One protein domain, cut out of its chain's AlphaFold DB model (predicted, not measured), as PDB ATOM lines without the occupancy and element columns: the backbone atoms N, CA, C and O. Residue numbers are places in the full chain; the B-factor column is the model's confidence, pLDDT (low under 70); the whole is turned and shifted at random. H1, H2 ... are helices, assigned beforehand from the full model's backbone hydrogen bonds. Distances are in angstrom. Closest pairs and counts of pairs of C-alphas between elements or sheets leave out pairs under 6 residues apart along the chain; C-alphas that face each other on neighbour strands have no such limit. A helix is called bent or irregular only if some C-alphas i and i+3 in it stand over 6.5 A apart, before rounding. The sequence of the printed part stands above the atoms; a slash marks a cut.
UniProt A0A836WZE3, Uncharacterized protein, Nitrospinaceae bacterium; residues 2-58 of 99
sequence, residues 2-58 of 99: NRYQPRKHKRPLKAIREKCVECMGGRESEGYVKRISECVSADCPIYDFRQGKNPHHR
ATOM      1  N   ASN A   2      24.334 -18.058  11.004       59.22
ATOM      2  CA  ASN A   2      23.562 -17.051  10.269       59.22
ATOM      3  C   ASN A   2      22.275 -16.704  11.029       59.22
ATOM      4  O   ASN A   2      21.430 -17.574  11.240       59.22
ATOM      5  N   ARG A   3      22.132 -15.423  11.386       56.84
ATOM      6  CA  ARG A   3      20.998 -14.809  12.102       56.84
ATOM      7  C   ARG A   3      19.627 -15.113  11.464       56.84
ATOM      8  O   ARG A   3      18.604 -15.028  12.134       56.84
ATOM      9  N   TYR A   4      19.631 -15.510  10.188       61.00
ATOM     10  CA  TYR A   4      18.465 -15.614   9.308       61.00
ATOM     11  C   TYR A   4      18.052 -17.039   8.902       61.00
ATOM     12  O   TYR A   4      17.153 -17.193   8.084       61.00
ATOM     13  N   GLN A   5      18.707 -18.092   9.402       70.81
ATOM     14  CA  GLN A   5      18.391 -19.462   8.972       70.81
ATOM     15  C   GLN A   5      17.412 -20.135   9.952       70.81
ATOM     16  O   GLN A   5      17.836 -20.533  11.047       70.81
ATOM     17  N   PRO A   6      16.115 -20.274   9.604       72.31
ATOM     18  CA  PRO A   6      15.148 -20.953  10.456       72.31
ATOM     19  C   PRO A   6      15.506 -22.434  10.604       72.31
ATOM     20  O   PRO A   6      15.885 -23.114   9.648       72.31
ATOM     21  N   ARG A   7      15.371 -22.972  11.820       84.25
ATOM     22  CA  ARG A   7      15.617 -24.399  12.074       84.25
ATOM     23  C   ARG A   7      14.381 -25.228  11.742       84.25
ATOM     24  O   ARG A   7      13.322 -25.066  12.344       84.25
ATOM     25  N   LYS A   8      14.535 -26.202  10.843       87.88
ATOM     26  CA  LYS A   8      13.479 -27.179  10.560       87.88
ATOM     27  C   LYS A   8      13.309 -28.131  11.745       87.88
ATOM     28  O   LYS A   8      14.262 -28.757  12.206       87.88
ATOM     29  N   HIS A   9      12.076 -28.277  12.221       91.88
ATOM     30  CA  HIS A   9      11.740 -29.152  13.341       91.88
ATOM     31  C   HIS A   9      10.706 -30.204  12.937       91.88
ATOM     32  O   HIS A   9       9.740 -29.898  12.250       91.88
ATOM     33  N   LYS A  10      10.882 -31.442  13.421       93.81
ATOM     34  CA  LYS A  10       9.914 -32.539  13.219       93.81
ATOM     35  C   LYS A  10       8.652 -32.386  14.076       93.81
ATOM     36  O   LYS A  10       7.594 -32.886  13.724       93.81
ATOM     37  N   ARG A  11       8.769 -31.718  15.230       93.62
ATOM     38  CA  ARG A  11       7.656 -31.504  16.167       93.62
ATOM     39  C   ARG A  11       6.890 -30.237  15.764       93.62
ATOM     40  O   ARG A  11       7.511 -29.172  15.802       93.62
ATOM     41  N   PRO A  12       5.572 -30.304  15.490       93.56
ATOM     42  CA  PRO A  12       4.791 -29.151  15.032       93.56
ATOM     43  C   PRO A  12       4.919 -27.925  15.940       93.56
ATOM     44  O   PRO A  12       5.237 -26.840  15.473       93.56
ATOM     45  N   LEU A  13       4.808 -28.111  17.261       93.69
ATOM     46  CA  LEU A  13       4.968 -27.021  18.231       93.69
ATOM     47  C   LEU A  13       6.334 -26.325  18.133       93.69
ATOM     48  O   LEU A  13       6.428 -25.111  18.287       93.69
ATOM     49  N   LYS A  14       7.410 -27.079  17.890       92.69
ATOM     50  CA  LYS A  14       8.749 -26.493  17.744       92.69
ATOM     51  C   LYS A  14       8.865 -25.713  16.434       92.69
ATOM     52  O   LYS A  14       9.476 -24.656  16.446       92.69
ATOM     53  N   ALA A  15       8.247 -26.191  15.354       93.62
ATOM     54  CA  ALA A  15       8.200 -25.476  14.079       93.62
ATOM     55  C   ALA A  15       7.377 -24.179  14.173       93.62
ATOM     56  O   ALA A  15       7.832 -23.131  13.730       93.62
ATOM     57  N   ILE A  16       6.213 -24.216  14.827       94.62
ATOM     58  CA  ILE A  16       5.385 -23.022  15.070       94.62
ATOM     59  C   ILE A  16       6.158 -21.997  15.900       94.62
ATOM     60  O   ILE A  16       6.223 -20.828  15.536       94.62
ATOM     61  N   ARG A  17       6.800 -22.431  16.991       92.62
ATOM     62  CA  ARG A  17       7.619 -21.534  17.815       92.62
ATOM     63  C   ARG A  17       8.787 -20.947  17.035       92.62
ATOM     64  O   ARG A  17       9.083 -19.779  17.231       92.62
ATOM     65  N   GLU A  18       9.407 -21.713  16.140       91.00
ATOM     66  CA  GLU A  18      10.436 -21.176  15.247       91.00
ATOM     67  C   GLU A  18       9.896 -20.050  14.372       91.00
ATOM     68  O   GLU A  18      10.533 -19.005  14.263       91.00
ATOM     69  N   LYS A  19       8.691 -20.225  13.821       91.69
ATOM     70  CA  LYS A  19       8.040 -19.182  13.031       91.69
ATOM     71  C   LYS A  19       7.749 -17.931  13.859       91.69
ATOM     72  O   LYS A  19       7.960 -16.822  13.378       91.69
ATOM     73  N   CYS A  20       7.317 -18.094  15.111       92.38
ATOM     74  CA  CYS A  20       7.140 -16.968  16.027       92.38
ATOM     75  C   CYS A  20       8.465 -16.234  16.279       92.38
ATOM     76  O   CYS A  20       8.490 -15.009  16.279       92.38
ATOM     77  N   VAL A  21       9.566 -16.967  16.468       88.94
ATOM     78  CA  VAL A  21      10.896 -16.372  16.668       88.94
ATOM     79  C   VAL A  21      11.339 -15.585  15.443       88.94
ATOM     80  O   VAL A  21      11.784 -14.454  15.593       88.94
ATOM     81  N   GLU A  22      11.182 -16.145  14.244       88.00
ATOM     82  CA  GLU A  22      11.471 -15.452  12.983       88.00
ATOM     83  C   GLU A  22      10.652 -14.155  12.858       88.00
ATOM     84  O   GLU A  22      11.210 -13.095  12.592       88.00
ATOM     85  N   CYS A  23       9.349 -14.220  13.141       89.69
ATOM     86  CA  CYS A  23       8.444 -13.072  13.079       89.69
ATOM     87  C   CYS A  23       8.808 -11.947  14.067       89.69
ATOM     88  O   CYS A  23       8.575 -10.780  13.768       89.69
ATOM     89  N   MET A  24       9.367 -12.281  15.235       86.44
ATOM     90  CA  MET A  24       9.702 -11.325  16.302       86.44
ATOM     91  C   MET A  24      11.163 -10.835  16.270       86.44
ATOM     92  O   MET A  24      11.636 -10.267  17.255       86.44
ATOM     93  N   GLY A  25      11.887 -11.046  15.166       81.19
ATOM     94  CA  GLY A  25      13.254 -10.530  14.987       81.19
ATOM     95  C   GLY A  25      14.377 -11.543  15.233       81.19
ATOM     96  O   GLY A  25      15.542 -11.168  15.339       81.19
ATOM     97  N   GLY A  26      14.059 -12.836  15.298       80.25
ATOM     98  CA  GLY A  26      15.044 -13.915  15.334       80.25
ATOM     99  C   GLY A  26      15.595 -14.245  16.726       80.25
ATOM    100  O   GLY A  26      15.203 -13.686  17.750       80.25
ATOM    101  N   ARG A  27      16.513 -15.221  16.768       75.88
ATOM    102  CA  ARG A  27      17.035 -15.836  18.012       75.88
ATOM    103  C   ARG A  27      17.992 -14.959  18.815       75.88
ATOM    104  O   ARG A  27      18.237 -15.269  19.973       75.88
ATOM    105  N   GLU A  28      18.552 -13.925  18.197       72.50
ATOM    106  CA  GLU A  28      19.445 -12.977  18.875       72.50
ATOM    107  C   GLU A  28      18.664 -11.940  19.694       72.50
ATOM    108  O   GLU A  28      19.255 -11.226  20.496       72.50
ATOM    109  N   SER A  29      17.333 -11.887  19.550       65.44
ATOM    110  CA  SER A  29      16.491 -11.086  20.433       65.44
ATOM    111  C   SER A  29      16.458 -11.691  21.843       65.44
ATOM    112  O   SER A  29      16.142 -12.871  22.041       65.44
ATOM    113  N   GLU A  30      16.790 -10.880  22.847       65.06
ATOM    114  CA  GLU A  30      16.776 -11.309  24.243       65.06
ATOM    115  C   GLU A  30      15.394 -11.839  24.639       65.06
ATOM    116  O   GLU A  30      14.362 -11.191  24.421       65.06
ATOM    117  N   GLY A  31      15.367 -13.039  25.223       70.00
ATOM    118  CA  GLY A  31      14.138 -13.635  25.739       70.00
ATOM    119  C   GLY A  31      13.148 -14.105  24.669       70.00
ATOM    120  O   GLY A  31      11.958 -14.182  24.965       70.00
ATOM    121  N   TYR A  32      13.594 -14.456  23.456       69.44
ATOM    122  CA  TYR A  32      12.711 -14.854  22.345       69.44
ATOM    123  C   TYR A  32      11.651 -15.908  22.717       69.44
ATOM    124  O   TYR A  32      10.534 -15.860  22.214       69.44
ATOM    125  N   VAL A  33      11.960 -16.851  23.619       72.62
ATOM    126  CA  VAL A  33      10.991 -17.863  24.086       72.62
ATOM    127  C   VAL A  33       9.868 -17.224  24.908       72.62
ATOM    128  O   VAL A  33       8.710 -17.598  24.739       72.62
ATOM    129  N   LYS A  34      10.204 -16.256  25.768       81.06
ATOM    130  CA  LYS A  34       9.261 -15.525  26.624       81.06
ATOM    131  C   LYS A  34       8.365 -14.593  25.799       81.06
ATOM    132  O   LYS A  34       7.162 -14.520  26.038       81.06
ATOM    133  N   ARG A  35       8.910 -13.995  24.736       83.31
ATOM    134  CA  ARG A  35       8.150 -13.132  23.816       83.31
ATOM    135  C   ARG A  35       7.031 -13.870  23.078       83.31
ATOM    136  O   ARG A  35       6.009 -13.272  22.771       83.31
ATOM    137  N   ILE A  36       7.163 -15.183  22.838       91.19
ATOM    138  CA  ILE A  36       6.097 -15.970  22.183       91.19
ATOM    139  C   ILE A  36       4.814 -15.941  23.026       91.19
ATOM    140  O   ILE A  36       3.719 -15.821  22.472       91.19
ATOM    141  N   SER A  37       4.929 -16.042  24.354       89.69
ATOM    142  CA  SER A  37       3.773 -15.920  25.254       89.69
ATOM    143  C   SER A  37       3.225 -14.495  25.321       89.69
ATOM    144  O   SER A  37       2.013 -14.337  25.410       89.69
ATOM    145  N   GLU A  38       4.093 -13.489  25.226       90.69
ATOM    146  CA  GLU A  38       3.745 -12.064  25.337       90.69
ATOM    147  C   GLU A  38       3.249 -11.452  24.015       90.69
ATOM    148  O   GLU A  38       2.790 -10.314  23.997       90.69
ATOM    149  N   CYS A  39       3.317 -12.190  22.902       92.88
ATOM    150  CA  CYS A  39       2.802 -11.732  21.615       92.88
ATOM    151  C   CYS A  39       1.311 -11.382  21.726       92.88
ATOM    152  O   CYS A  39       0.499 -12.233  22.093       92.88
ATOM    153  N   VAL A  40       0.975 -10.141  21.363       93.38
ATOM    154  CA  VAL A  40      -0.373  -9.551  21.446       93.38
ATOM    155  C   VAL A  40      -1.190  -9.704  20.160       93.38
ATOM    156  O   VAL A  40      -2.333  -9.267  20.096       93.38
ATOM    157  N   SER A  41      -0.611 -10.315  19.125       93.75
ATOM    158  CA  SER A  41      -1.214 -10.429  17.795       93.75
ATOM    159  C   SER A  41      -2.277 -11.536  17.766       93.75
ATOM    160  O   SER A  41      -2.041 -12.620  17.234       93.75
ATOM    161  N   ALA A  42      -3.418 -11.290  18.418       91.31
ATOM    162  CA  ALA A  42      -4.495 -12.263  18.623       91.31
ATOM    163  C   ALA A  42      -5.081 -12.801  17.307       91.31
ATOM    164  O   ALA A  42      -5.412 -13.982  17.230       91.31
ATOM    165  N   ASP A  43      -5.102 -11.978  16.258       95.25
ATOM    166  CA  ASP A  43      -5.589 -12.357  14.924       95.25
ATOM    167  C   ASP A  43      -4.575 -13.193  14.122       95.25
ATOM    168  O   ASP A  43      -4.821 -13.579  12.977       95.25
ATOM    169  N   CYS A  44      -3.402 -13.486  14.695       95.56
ATOM    170  CA  CYS A  44      -2.405 -14.313  14.035       95.56
ATOM    171  C   CYS A  44      -2.945 -15.747  13.836       95.56
ATOM    172  O   CYS A  44      -3.320 -16.399  14.811       95.56
ATOM    173  N   PRO A  45      -2.877 -16.328  12.620       94.44
ATOM    174  CA  PRO A  45      -3.403 -17.674  12.356       94.44
ATOM    175  C   PRO A  45      -2.779 -18.787  13.211       94.44
ATOM    176  O   PRO A  45      -3.370 -19.848  13.397       94.44
ATOM    177  N   ILE A  46      -1.564 -18.567  13.726       94.62
ATOM    178  CA  ILE A  46      -0.857 -19.519  14.594       94.62
ATOM    179  C   ILE A  46      -0.956 -19.168  16.087       94.62
ATOM    180  O   ILE A  46      -0.322 -19.843  16.903       94.62
ATOM    181  N   TYR A  47      -1.721 -18.127  16.449       94.94
ATOM    182  CA  TYR A  47      -1.796 -17.575  17.802       94.94
ATOM    183  C   TYR A  47      -2.106 -18.668  18.822       94.94
ATOM    184  O   TYR A  47      -1.284 -18.928  19.701       94.94
ATOM    185  N   ASP A  48      -3.212 -19.387  18.674       93.94
ATOM    186  CA  ASP A  48      -3.620 -20.396  19.657       93.94
ATOM    187  C   ASP A  48      -2.642 -21.574  19.747       93.94
ATOM    188  O   ASP A  48      -2.339 -22.086  20.828       93.94
ATOM    189  N   PHE A  49      -2.056 -21.954  18.613       94.50
ATOM    190  CA  PHE A  49      -1.165 -23.105  18.517       94.50
ATOM    191  C   PHE A  49       0.232 -22.850  19.104       94.50
ATOM    192  O   PHE A  49       0.939 -23.808  19.440       94.50
ATOM    193  N   ARG A  50       0.651 -21.585  19.277       93.69
ATOM    194  CA  ARG A  50       2.016 -21.208  19.718       93.69
ATOM    195  C   ARG A  50       2.397 -21.756  21.096       93.69
ATOM    196  O   ARG A  50       3.573 -22.001  21.394       93.69
ATOM    197  N   GLN A  51       1.391 -22.002  21.932       91.75
ATOM    198  CA  GLN A  51       1.560 -22.555  23.274       91.75
ATOM    199  C   GLN A  51       1.503 -24.091  23.301       91.75
ATOM    200  O   GLN A  51       1.844 -24.694  24.314       91.75
ATOM    201  N   GLY A  52       1.170 -24.743  22.183       91.19
ATOM    202  CA  GLY A  52       1.037 -26.200  22.096       91.19
ATOM    203  C   GLY A  52      -0.346 -26.722  22.461       91.19
ATOM    204  O   GLY A  52      -0.530 -27.935  22.534       91.19
ATOM    205  N   LYS A  53      -1.314 -25.825  22.663       89.25
ATOM    206  CA  LYS A  53      -2.725 -26.161  22.813       89.25
ATOM    207  C   LYS A  53      -3.419 -25.917  21.478       89.25
ATOM    208  O   LYS A  53      -3.222 -24.881  20.864       89.25
ATOM    209  N   ASN A  54      -4.217 -26.875  21.029       90.25
ATOM    210  CA  ASN A  54      -5.095 -26.684  19.883       90.25
ATOM    211  C   ASN A  54      -6.538 -26.587  20.410       90.25
ATOM    212  O   ASN A  54      -7.060 -27.609  20.861       90.25
ATOM    213  N   PRO A  55      -7.180 -25.405  20.389       87.69
ATOM    214  CA  PRO A  55      -8.539 -25.228  20.907       87.69
ATOM    215  C   PRO A  55      -9.599 -25.973  20.081       87.69
ATOM    216  O   PRO A  55     -10.659 -26.312  20.611       87.69
ATOM    217  N   HIS A  56      -9.297 -26.283  18.819       87.12
ATOM    218  CA  HIS A  56     -10.171 -27.043  17.924       87.12
ATOM    219  C   HIS A  56     -10.049 -28.557  18.126       87.12
ATOM    220  O   HIS A  56     -10.922 -29.315  17.713       87.12
ATOM    221  N   HIS A  57      -8.990 -29.021  18.790       86.12
ATOM    222  CA  HIS A  57      -8.803 -30.437  19.072       86.12
ATOM    223  C   HIS A  57      -9.502 -30.822  20.381       86.12
ATOM    224  O   HIS A  57      -8.877 -30.949  21.440       86.12
ATOM    225  N   ARG A  58     -10.822 -31.009  20.302       82.69
ATOM    226  CA  ARG A  58     -11.636 -31.530  21.406       82.69
ATOM    227  C   ARG A  58     -11.772 -33.043  21.286       82.69
ATOM    228  O   ARG A  58     -12.158 -33.564  20.247       82.69
TER     229      ARG A  58
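What this domain is: This is residues 2 to 58 of the 99 residues of an uncharacterized protein of Nitrospinaceae bacterium (UniProt A0A836WZE3). One helix, H1, is the core of this small domain; H2 is set crosswise on its later half and a very short helix, H3, packs on its middle, while links and two long ends take up much of the chain. The first and last printed residues, Asn 2 and Arg 58, lie at opposite ends of the longest axis, the stretch before H1 runs back alongside that helix from residue 6 on, and residues 40 to 45, in the link from H2 to H3, stick out from the rest. The printed part has 57 residues with three named helices, in the order H1, H2, H3, and no named strand; its class is all helix, though under half of the residues, 23 of the 57, are in named elements. The whole is compact, with a radius of gyration of the C-alphas of 11.5 A, and its outline is only just elongated, with spans of 39 by 26 by 16 A.

Where its parts are: The printed part begins at Asn 2, whose C-alpha is at (23.562, -17.051, 10.269), and residues 2 to 11 lie before the first named helix. H1, residues 12 to 23, runs from Pro 12, with its C-alpha at (4.791, -29.151, 15.032), to Cys 23, and measures 16.6 A from first to last C-alpha. It is the longest helix, with 12 residues. After 8 residues comes H2, residues 32 to 38, from Tyr 32 to Glu 38, 9.9 A from first to last C-alpha. After 9 more residues comes H3, residues 48 to 51, from Asp 48 to Gln 51, which ends at the C-alpha of Gln 51 at (1.560, -22.555, 23.274). H3 is irregular, but only just: C-alphas 48 and 51 are 6.7 A apart. Residues 52 to 58 follow it, and the printed part ends at Arg 58.

How they stand to each other: H1 touches both other helices. It touches H2 with residues 17 to 21 alone, and the closest C-alphas of the two are those of Val 21 and Tyr 32, 6.2 A apart. The lines of H1 and H2 are about perpendicular, at 87 degrees, and their centres are 10.8 A apart. H1 also touches H3, with 7 pairs of C-alphas within 8 A; the closest are those of Arg 17 and Arg 50, 5.9 A apart, and the centres are 9.7 A apart. H2 and H3 only just touch, with 3 pairs of C-alphas within 8 A; the closest are those of Ile 36 and Arg 50, 7.1 A apart, and the centres are 11.3 A apart. In H1 every O i to N i+4 pair of the backbone is within hydrogen-bond range, and in H2 2 of 3 are. H3, with 4 residues, is too short for such a pair, and its one O i to N i+3 pair is not within range.

The domain as a whole: The two C-alphas farthest apart are those of Asn 2 and Arg 58, the first and last printed residues, at 39.7 A. The radius of gyration of the C-alphas is 1.13 times the 10.2 A of a compact globule of 57 residues. The printed part has no cut, running from residue 2 to residue 58 of a full chain of 99 residues. The links from H1 to H2 and from H2 to H3 are both short, and neither is tight. In the second of these links, residues 40 to 45 stand free. The mean pLDDT of the printed part is 85.7; the model's confidence is low, under 70, at residues 2 to 4, residues 29 to 30 and residue 32, of which Tyr 32 belongs to H2. The mean pLDDT is 92 for H1, 83 for H2 and 93 for H3.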